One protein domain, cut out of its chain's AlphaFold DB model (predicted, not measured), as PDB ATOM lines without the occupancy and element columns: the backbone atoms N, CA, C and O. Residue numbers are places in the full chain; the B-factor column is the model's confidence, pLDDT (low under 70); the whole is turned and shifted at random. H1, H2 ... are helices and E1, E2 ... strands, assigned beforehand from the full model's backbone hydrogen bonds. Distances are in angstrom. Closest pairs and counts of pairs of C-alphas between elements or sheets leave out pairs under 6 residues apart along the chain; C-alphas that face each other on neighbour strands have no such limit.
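What this domain is: This is residues 221 to 281 of the 281 residues of the protein "Precorrin-6Y C5,15-methyltransferase (Decarboxylating)" of Luteococcus japonicus (UniProt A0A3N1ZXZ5). A small parallel sheet, order E2 E1 E3, has H2 packed over one face, making two layers; H1 packs on H2 away from the sheet, and loop 261 to 272 lies at the opposite end from H1. The printed part has 61 residues, in order H1 E1 H2 E2 E3, class mixed. It is compact, with radius of gyration of the C-alphas 9.9 A and spans of 27 by 23 by 18 A.

How they stand to each other: Inner strand E1, residues 236 to 240, is parallel to E2, residues 257 to 260, at 20 degrees, N 237 to O 257 being 2.8 A, and to E3, residues 273 to 276, at 6 degrees, N 240 to O 275 being 2.8 A. H2, residues 241 to 253, is on the sheet at a height of 7.5 A, over E2 and E1, along the strands; E1, H2 and E2 form a strand-helix-strand unit, parallel neighbour strands with a helix between, its crossover right-handed. H1, residues 221 to 229, touches H2 at a steep tilt of 51 degrees, the same way; the closest C-alphas, Ala 222 and Val 247, are 5.0 A apart. In H1 and H2 every O i to N i+4 pair is within hydrogen-bond range.

Where its parts are: H1 begins at C-alpha 221 (34.948, -19.150, 51.867) and spans 12.6 A, E1 13.4 A, H2 18.3 A, E2 10.2 A and E3 10.0 A, ending at C-alpha 276 (42.612, -13.665, 42.708).

The domain as a whole: The farthest C-alphas, Glu 221 and Pro 268, are 27.7 A apart. The printed part has no cut; the link E2 to E3 is long, and no printed residue is under 70 in pLDDT.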
ATOM      1  N   GLU A 221      34.983 -19.914  53.110       93.62
ATOM      2  CA  GLU A 221      34.948 -19.150  51.867       93.62
ATOM      3  C   GLU A 221      35.565 -19.960  50.728       93.62
ATOM      4  O   GLU A 221      34.914 -20.171  49.699       93.62
ATOM      5  N   ALA A 222      36.757 -20.512  50.946       93.44
ATOM      6  CA  ALA A 222      37.419 -21.408  50.016       93.44
ATOM      7  C   ALA A 222      36.560 -22.648  49.719       93.44
ATOM      8  O   ALA A 222      36.391 -23.021  48.553       93.44
ATOM      9  N   ALA A 223      35.927 -23.247  50.734       93.56
ATOM     10  CA  ALA A 223      35.014 -24.374  50.538       93.56
ATOM     11  C   ALA A 223      33.812 -24.008  49.645       93.56
ATOM     12  O   ALA A 223      33.439 -24.766  48.744       93.56
ATOM     13  N   ARG A 224      33.208 -22.828  49.844       93.94
ATOM     14  CA  ARG A 224      32.089 -22.349  49.012       93.94
ATOM     15  C   ARG A 224      32.518 -22.071  47.576       93.94
ATOM     16  O   ARG A 224      31.774 -22.423  46.660       93.94
ATOM     17  N   ILE A 225      33.680 -21.448  47.373       93.00
ATOM     18  CA  ILE A 225      34.220 -21.189  46.032       93.00
ATOM     19  C   ILE A 225      34.492 -22.520  45.325       93.00
ATOM     20  O   ILE A 225      34.015 -22.722  44.209       93.00
ATOM     21  N   PHE A 226      35.146 -23.472  45.994       93.19
ATOM     22  CA  PHE A 226      35.372 -24.806  45.447       93.19
ATOM     23  C   PHE A 226      34.062 -25.498  45.045       93.19
ATOM     24  O   PHE A 226      33.955 -25.986  43.926       93.19
ATOM     25  N   CYS A 227      33.035 -25.495  45.900       91.31
ATOM     26  CA  CYS A 227      31.739 -26.111  45.591       91.31
ATOM     27  C   CYS A 227      30.997 -25.448  44.419       91.31
ATOM     28  O   CYS A 227      30.151 -26.091  43.799       91.31
ATOM     29  N   ARG A 228      31.290 -24.179  44.103       89.31
ATOM     30  CA  ARG A 228      30.746 -23.494  42.918       89.31
ATOM     31  C   ARG A 228      31.467 -23.893  41.635       89.31
ATOM     32  O   ARG A 228      30.827 -23.976  40.594       89.31
ATOM     33  N   LEU A 229      32.775 -24.123  41.717       88.31
ATOM     34  CA  LEU A 229      33.617 -24.451  40.566       88.31
ATOM     35  C   LEU A 229      33.623 -25.946  40.246       88.31
ATOM     36  O   LEU A 229      33.588 -26.338  39.085       88.31
ATOM     37  N   LEU A 230      33.670 -26.773  41.292       87.31
ATOM     38  CA  LEU A 230      33.926 -28.211  41.254       87.31
ATOM     39  C   LEU A 230      35.053 -28.584  40.269       87.31
ATOM     40  O   LEU A 230      34.805 -29.437  39.410       87.31
ATOM     41  N   PRO A 231      36.263 -27.985  40.381       86.19
ATOM     42  CA  PRO A 231      37.350 -28.185  39.423       86.19
ATOM     43  C   PRO A 231      37.746 -29.653  39.360       86.19
ATOM     44  O   PRO A 231      37.859 -30.297  40.402       86.19
ATOM     45  N   ARG A 232      37.958 -30.195  38.167       82.12
ATOM     46  CA  ARG A 232      38.194 -31.622  37.918       82.12
ATOM     47  C   ARG A 232      39.523 -31.818  37.203       82.12
ATOM     48  O   ARG A 232      40.141 -30.881  36.710       82.12
ATOM     49  N   LEU A 233      39.950 -33.071  37.086       77.88
ATOM     50  CA  LEU A 233      41.059 -33.418  36.198       77.88
ATOM     51  C   LEU A 233      40.817 -32.894  34.776       77.88
ATOM     52  O   LEU A 233      39.760 -33.140  34.194       77.88
ATOM     53  N   GLY A 234      41.837 -32.245  34.221       80.19
ATOM     54  CA  GLY A 234      41.775 -31.564  32.928       80.19
ATOM     55  C   GLY A 234      41.511 -30.065  33.055       80.19
ATOM     56  O   GLY A 234      41.863 -29.324  32.142       80.19
ATOM     57  N   ASP A 235      40.989 -29.609  34.194       88.75
ATOM     58  CA  ASP A 235      40.878 -28.184  34.472       88.75
ATOM     59  C   ASP A 235      42.212 -27.616  34.949       88.75
ATOM     60  O   ASP A 235      42.991 -28.288  35.635       88.75
ATOM     61  N   THR A 236      42.458 -26.354  34.606       91.81
ATOM     62  CA  THR A 236      43.577 -25.570  35.134       91.81
ATOM     63  C   THR A 236      43.031 -24.386  35.916       91.81
ATOM     64  O   THR A 236      42.302 -23.563  35.373       91.81
ATOM     65  N   LEU A 237      43.389 -24.290  37.189       93.94
ATOM     66  CA  LEU A 237      43.009 -23.199  38.072       93.94
ATOM     67  C   LEU A 237      44.238 -22.333  38.347       93.94
ATOM     68  O   LEU A 237      45.254 -22.823  38.842       93.94
ATOM     69  N   TRP A 238      44.164 -21.049  38.031       95.50
ATOM     70  CA  TRP A 238      45.157 -20.087  38.495       95.50
ATOM     71  C   TRP A 238      44.671 -19.483  39.800       95.50
ATOM     72  O   TRP A 238      43.520 -19.070  39.894       95.50
ATOM     73  N   VAL A 239      45.519 -19.475  40.819       95.50
ATOM     74  CA  VAL A 239      45.159 -18.990  42.151       95.50
ATOM     75  C   VAL A 239      46.154 -17.948  42.625       95.50
ATOM     76  O   VAL A 239      47.338 -18.053  42.331       95.50
ATOM     77  N   ARG A 240      45.686 -16.956  43.372       93.62
ATOM     78  CA  ARG A 240      46.506 -15.957  44.056       93.62
ATOM     79  C   ARG A 240      45.936 -15.683  45.443       93.62
ATOM     80  O   ARG A 240      44.718 -15.762  45.636       93.62
ATOM     81  N   GLY A 241      46.802 -15.350  46.395       92.62
ATOM     82  CA  GLY A 241      46.377 -14.967  47.736       92.62
ATOM     83  C   GLY A 241      45.956 -16.152  48.607       92.62
ATOM     84  O   GLY A 241      45.934 -17.311  48.184       92.62
ATOM     85  N   GLY A 242      45.640 -15.863  49.872       92.88
ATOM     86  CA  GLY A 242      45.373 -16.885  50.895       92.88
ATOM     87  C   GLY A 242      44.192 -17.796  50.550       92.88
ATOM     88  O   GLY A 242      44.345 -19.017  50.496       92.88
ATOM     89  N   THR A 243      43.037 -17.199  50.246       93.56
ATOM     90  CA  THR A 243      41.816 -17.927  49.869       93.56
ATOM     91  C   THR A 243      42.003 -18.688  48.557       93.56
ATOM     92  O   THR A 243      41.610 -19.849  48.450       93.56
ATOM     93  N   GLY A 244      42.664 -18.075  47.566       92.94
ATOM     94  CA  GLY A 244      42.973 -18.727  46.294       92.94
ATOM     95  C   GLY A 244      43.814 -19.986  46.490       92.94
ATOM     96  O   GLY A 244      43.458 -21.042  45.965       92.94
ATOM     97  N   ARG A 245      44.881 -19.916  47.296       93.44
ATOM     98  CA  ARG A 245      45.712 -21.084  47.627       93.44
ATOM     99  C   ARG A 245      44.907 -22.217  48.256       93.44
ATOM    100  O   ARG A 245      45.059 -23.357  47.823       93.44
ATOM    101  N   GLN A 246      44.017 -21.915  49.200       94.75
ATOM    102  CA  GLN A 246      43.157 -22.918  49.835       94.75
ATOM    103  C   GLN A 246      42.186 -23.579  48.843       94.75
ATOM    104  O   GLN A 246      42.053 -24.805  48.825       94.75
ATOM    105  N   VAL A 247      41.553 -22.805  47.949       94.62
ATOM    106  CA  VAL A 247      40.750 -23.389  46.854       94.62
ATOM    107  C   VAL A 247      41.631 -24.245  45.947       94.62
ATOM    108  O   VAL A 247      41.217 -25.319  45.513       94.62
ATOM    109  N   GLY A 248      42.861 -23.799  45.697       92.56
ATOM    110  CA  GLY A 248      43.880 -24.536  44.969       92.56
ATOM    111  C   GLY A 248      44.210 -25.892  45.594       92.56
ATOM    112  O   GLY A 248      44.324 -26.881  44.876       92.56
ATOM    113  N   GLU A 249      44.315 -25.988  46.917       91.50
ATOM    114  CA  GLU A 249      44.526 -27.261  47.615       91.50
ATOM    115  C   GLU A 249      43.357 -28.230  47.401       91.50
ATOM    116  O   GLU A 249      43.581 -29.386  47.029       91.50
ATOM    117  N   LEU A 250      42.111 -27.759  47.540       91.12
ATOM    118  CA  LEU A 250      40.921 -28.567  47.248       91.12
ATOM    119  C   LEU A 250      40.831 -28.965  45.766       91.12
ATOM    120  O   LEU A 250      40.485 -30.099  45.441       91.12
ATOM    121  N   ALA A 251      41.168 -28.052  44.855       90.50
ATOM    122  CA  ALA A 251      41.159 -28.295  43.417       90.50
ATOM    123  C   ALA A 251      42.208 -29.343  43.014       90.50
ATOM    124  O   ALA A 251      41.869 -30.279  42.288       90.50
ATOM    125  N   ARG A 252      43.436 -29.264  43.554       87.06
ATOM    126  CA  ARG A 252      44.465 -30.312  43.397       87.06
ATOM    127  C   ARG A 252      43.980 -31.642  43.959       87.06
ATOM    128  O   ARG A 252      44.148 -32.673  43.311       87.06
ATOM    129  N   HIS A 253      43.340 -31.619  45.128       82.50
ATOM    130  CA  HIS A 253      42.757 -32.815  45.733       82.50
ATOM    131  C   HIS A 253      41.676 -33.452  44.834       82.50
ATOM    132  O   HIS A 253      41.587 -34.672  44.752       82.50
ATOM    133  N   ASN A 254      40.908 -32.653  44.086       83.31
ATOM    134  CA  ASN A 254      39.927 -33.144  43.108       83.31
ATOM    135  C   ASN A 254      40.512 -33.396  41.696       83.31
ATOM    136  O   ASN A 254      39.777 -33.716  40.756       83.31
ATOM    137  N   GLY A 255      41.837 -33.283  41.547       79.00
ATOM    138  CA  GLY A 255      42.596 -33.638  40.346       79.00
ATOM    139  C   GLY A 255      42.861 -32.502  39.356       79.00
ATOM    140  O   GLY A 255      43.471 -32.763  38.323       79.00
ATOM    141  N   ALA A 256      42.433 -31.268  39.624       88.31
ATOM    142  CA  ALA A 256      42.723 -30.132  38.748       88.31
ATOM    143  C   ALA A 256      44.205 -29.725  38.814       88.31
ATOM    144  O   ALA A 256      44.857 -29.828  39.858       88.31
ATOM    145  N   ALA A 257      44.735 -29.216  37.702       89.38
ATOM    146  CA  ALA A 257      46.027 -28.544  37.695       89.38
ATOM    147  C   ALA A 257      45.870 -27.174  38.358       89.38
ATOM    148  O   ALA A 257      44.925 -26.447  38.063       89.38
ATOM    149  N   VAL A 258      46.785 -26.805  39.254       92.56
ATOM    150  CA  VAL A 258      46.704 -25.525  39.964       92.56
ATOM    151  C   VAL A 258      48.041 -24.816  39.933       92.56
ATOM    152  O   VAL A 258      49.048 -25.370  40.386       92.56
ATOM    153  N   VAL A 259      48.021 -23.574  39.461       92.88
ATOM    154  CA  VAL A 259      49.180 -22.688  39.422       92.88
ATOM    155  C   VAL A 259      48.984 -21.562  40.425       92.88
ATOM    156  O   VAL A 259      47.989 -20.847  40.344       92.88
ATOM    157  N   ASP A 260      49.925 -21.411  41.357       93.06
ATOM    158  CA  ASP A 260      49.965 -20.248  42.242       93.06
ATOM    159  C   ASP A 260      50.647 -19.081  41.511       93.06
ATOM    160  O   ASP A 260      51.810 -19.175  41.115       93.06
ATOM    161  N   LEU A 261      49.905 -17.999  41.297       93.06
ATOM    162  CA  LEU A 261      50.360 -16.790  40.619       93.06
ATOM    163  C   LEU A 261      51.274 -15.922  41.494       93.06
ATOM    164  O   LEU A 261      51.942 -15.046  40.945       93.06
ATOM    165  N   ASP A 262      51.300 -16.126  42.815       90.38
ATOM    166  CA  ASP A 262      52.288 -15.491  43.698       90.38
ATOM    167  C   ASP A 262      53.680 -16.101  43.476       90.38
ATOM    168  O   ASP A 262      54.694 -15.406  43.554       90.38
ATOM    169  N   GLU A 263      53.732 -17.396  43.157       89.06
ATOM    170  CA  GLU A 263      54.974 -18.130  42.890       89.06
ATOM    171  C   GLU A 263      55.364 -18.094  41.405       89.06
ATOM    172  O   GLU A 263      56.547 -18.046  41.064       89.06
ATOM    173  N   ASN A 264      54.376 -18.101  40.507       87.00
ATOM    174  CA  ASN A 264      54.565 -18.050  39.064       87.00
ATOM    175  C   ASN A 264      53.627 -17.009  38.428       87.00
ATOM    176  O   ASN A 264      52.533 -17.359  37.983       87.00
ATOM    177  N   PRO A 265      54.041 -15.733  38.347       86.31
ATOM    178  CA  PRO A 265      53.162 -14.635  37.938       86.31
ATOM    179  C   PRO A 265      52.813 -14.624  36.445       86.31
ATOM    180  O   PRO A 265      51.859 -13.955  36.050       86.31
ATOM    181  N   THR A 266      53.562 -15.345  35.605       85.31
ATOM    182  CA  THR A 266      53.332 -15.422  34.153       85.31
ATOM    183  C   THR A 266      53.325 -16.876  33.682       85.31
ATOM    184  O   THR A 266      54.230 -17.297  32.951       85.31
ATOM    185  N   PRO A 267      52.342 -17.679  34.115       83.44
ATOM    186  CA  PRO A 267      52.301 -19.074  33.734       83.44
ATOM    187  C   PRO A 267      51.902 -19.230  32.261       83.44
ATOM    188  O   PRO A 267      51.087 -18.460  31.748       83.44
ATOM    189  N   PRO A 268      52.468 -20.217  31.546       72.62
ATOM    190  CA  PRO A 268      52.076 -20.483  30.169       72.62
ATOM    191  C   PRO A 268      50.651 -21.060  30.104       72.62
ATOM    192  O   PRO A 268      50.251 -21.847  30.961       72.62
ATOM    193  N   GLY A 269      49.911 -20.728  29.042       83.06
ATOM    194  CA  GLY A 269      48.582 -21.284  28.754       83.06
ATOM    195  C   GLY A 269      47.417 -20.375  29.154       83.06
ATOM    196  O   GLY A 269      47.579 -19.175  29.351       83.06
ATOM    197  N   THR A 270      46.219 -20.952  29.223       86.19
ATOM    198  CA  THR A 270      44.985 -20.265  29.629       86.19
ATOM    199  C   THR A 270      44.296 -21.132  30.673       86.19
ATOM    200  O   THR A 270      44.128 -22.330  30.423       86.19
ATOM    201  N   PRO A 271      43.933 -20.587  31.842       90.50
ATOM    202  CA  PRO A 271      43.267 -21.373  32.858       90.50
ATOM    203  C   PRO A 271      41.807 -21.609  32.472       90.50
ATOM    204  O   PRO A 271      41.210 -20.835  31.725       90.50
ATOM    205  N   THR A 272      41.212 -22.653  33.038       88.69
ATOM    206  CA  THR A 272      39.757 -22.819  33.074       88.69
ATOM    207  C   THR A 272      39.119 -21.746  33.959       88.69
ATOM    208  O   THR A 272      38.067 -21.222  33.608       88.69
ATOM    209  N   TRP A 273      39.770 -21.400  35.077       90.25
ATOM    210  CA  TRP A 273      39.329 -20.360  36.015       90.25
ATOM    211  C   TRP A 273      40.517 -19.660  36.678       90.25
ATOM    212  O   TRP A 273      41.555 -20.281  36.920       90.25
ATOM    213  N   THR A 274      40.340 -18.394  37.048       90.81
ATOM    214  CA  THR A 274      41.300 -17.633  37.856       90.81
ATOM    215  C   THR A 274      40.650 -17.192  39.163       90.81
ATOM    216  O   THR A 274      39.559 -16.628  39.159       90.81
ATOM    217  N   ILE A 275      41.322 -17.426  40.288       90.25
ATOM    218  CA  ILE A 275      40.939 -16.920  41.606       90.25
ATOM    219  C   ILE A 275      42.026 -15.967  42.079       90.25
ATOM    220  O   ILE A 275      43.139 -16.405  42.362       90.25
ATOM    221  N   ASP A 276      41.700 -14.688  42.202       87.88
ATOM    222  CA  ASP A 276      42.612 -13.665  42.708       87.88
ATOM    223  C   ASP A 276      42.069 -13.094  44.018       87.88
ATOM    224  O   ASP A 276      40.992 -12.501  44.027       87.88
ATOM    225  N   GLU A 277      42.755 -13.348  45.138       84.31
ATOM    226  CA  GLU A 277      42.326 -12.914  46.480       84.31
ATOM    227  C   GLU A 277      40.860 -13.292  46.792       84.31
ATOM    228  O   GLU A 277      40.080 -12.510  47.330       84.31
ATOM    229  N   GLY A 278      40.452 -14.505  46.396       77.31
ATOM    230  CA  GLY A 278      39.083 -15.014  46.584       77.31
ATOM    231  C   GLY A 278      38.068 -14.553  45.527       77.31
ATOM    232  O   GLY A 278      36.943 -15.055  45.495       77.31
ATOM    233  N   VAL A 279      38.453 -13.662  44.610       81.25
ATOM    234  CA  VAL A 279      37.605 -13.216  43.500       81.25
ATOM    235  C   VAL A 279      37.754 -14.164  42.318       81.25
ATOM    236  O   VAL A 279      38.840 -14.344  41.776       81.25
ATOM    237  N   LEU A 280      36.637 -14.760  41.908       82.69
ATOM    238  CA  LEU A 280      36.568 -15.649  40.755       82.69
ATOM    239  C   LEU A 280      36.426 -14.860  39.443       82.69
ATOM    240  O   LEU A 280      35.560 -13.988  39.342       82.69
ATOM    241  N   SER A 281      37.214 -15.234  38.432       77.38
ATOM    242  CA  SER A 281      37.171 -14.723  37.054       77.38
ATOM    243  C   SER A 281      37.445 -15.806  36.016       77.38
ATOM    244  O   SER A 281      38.151 -16.790  36.344       77.38
TER     245      SER A 281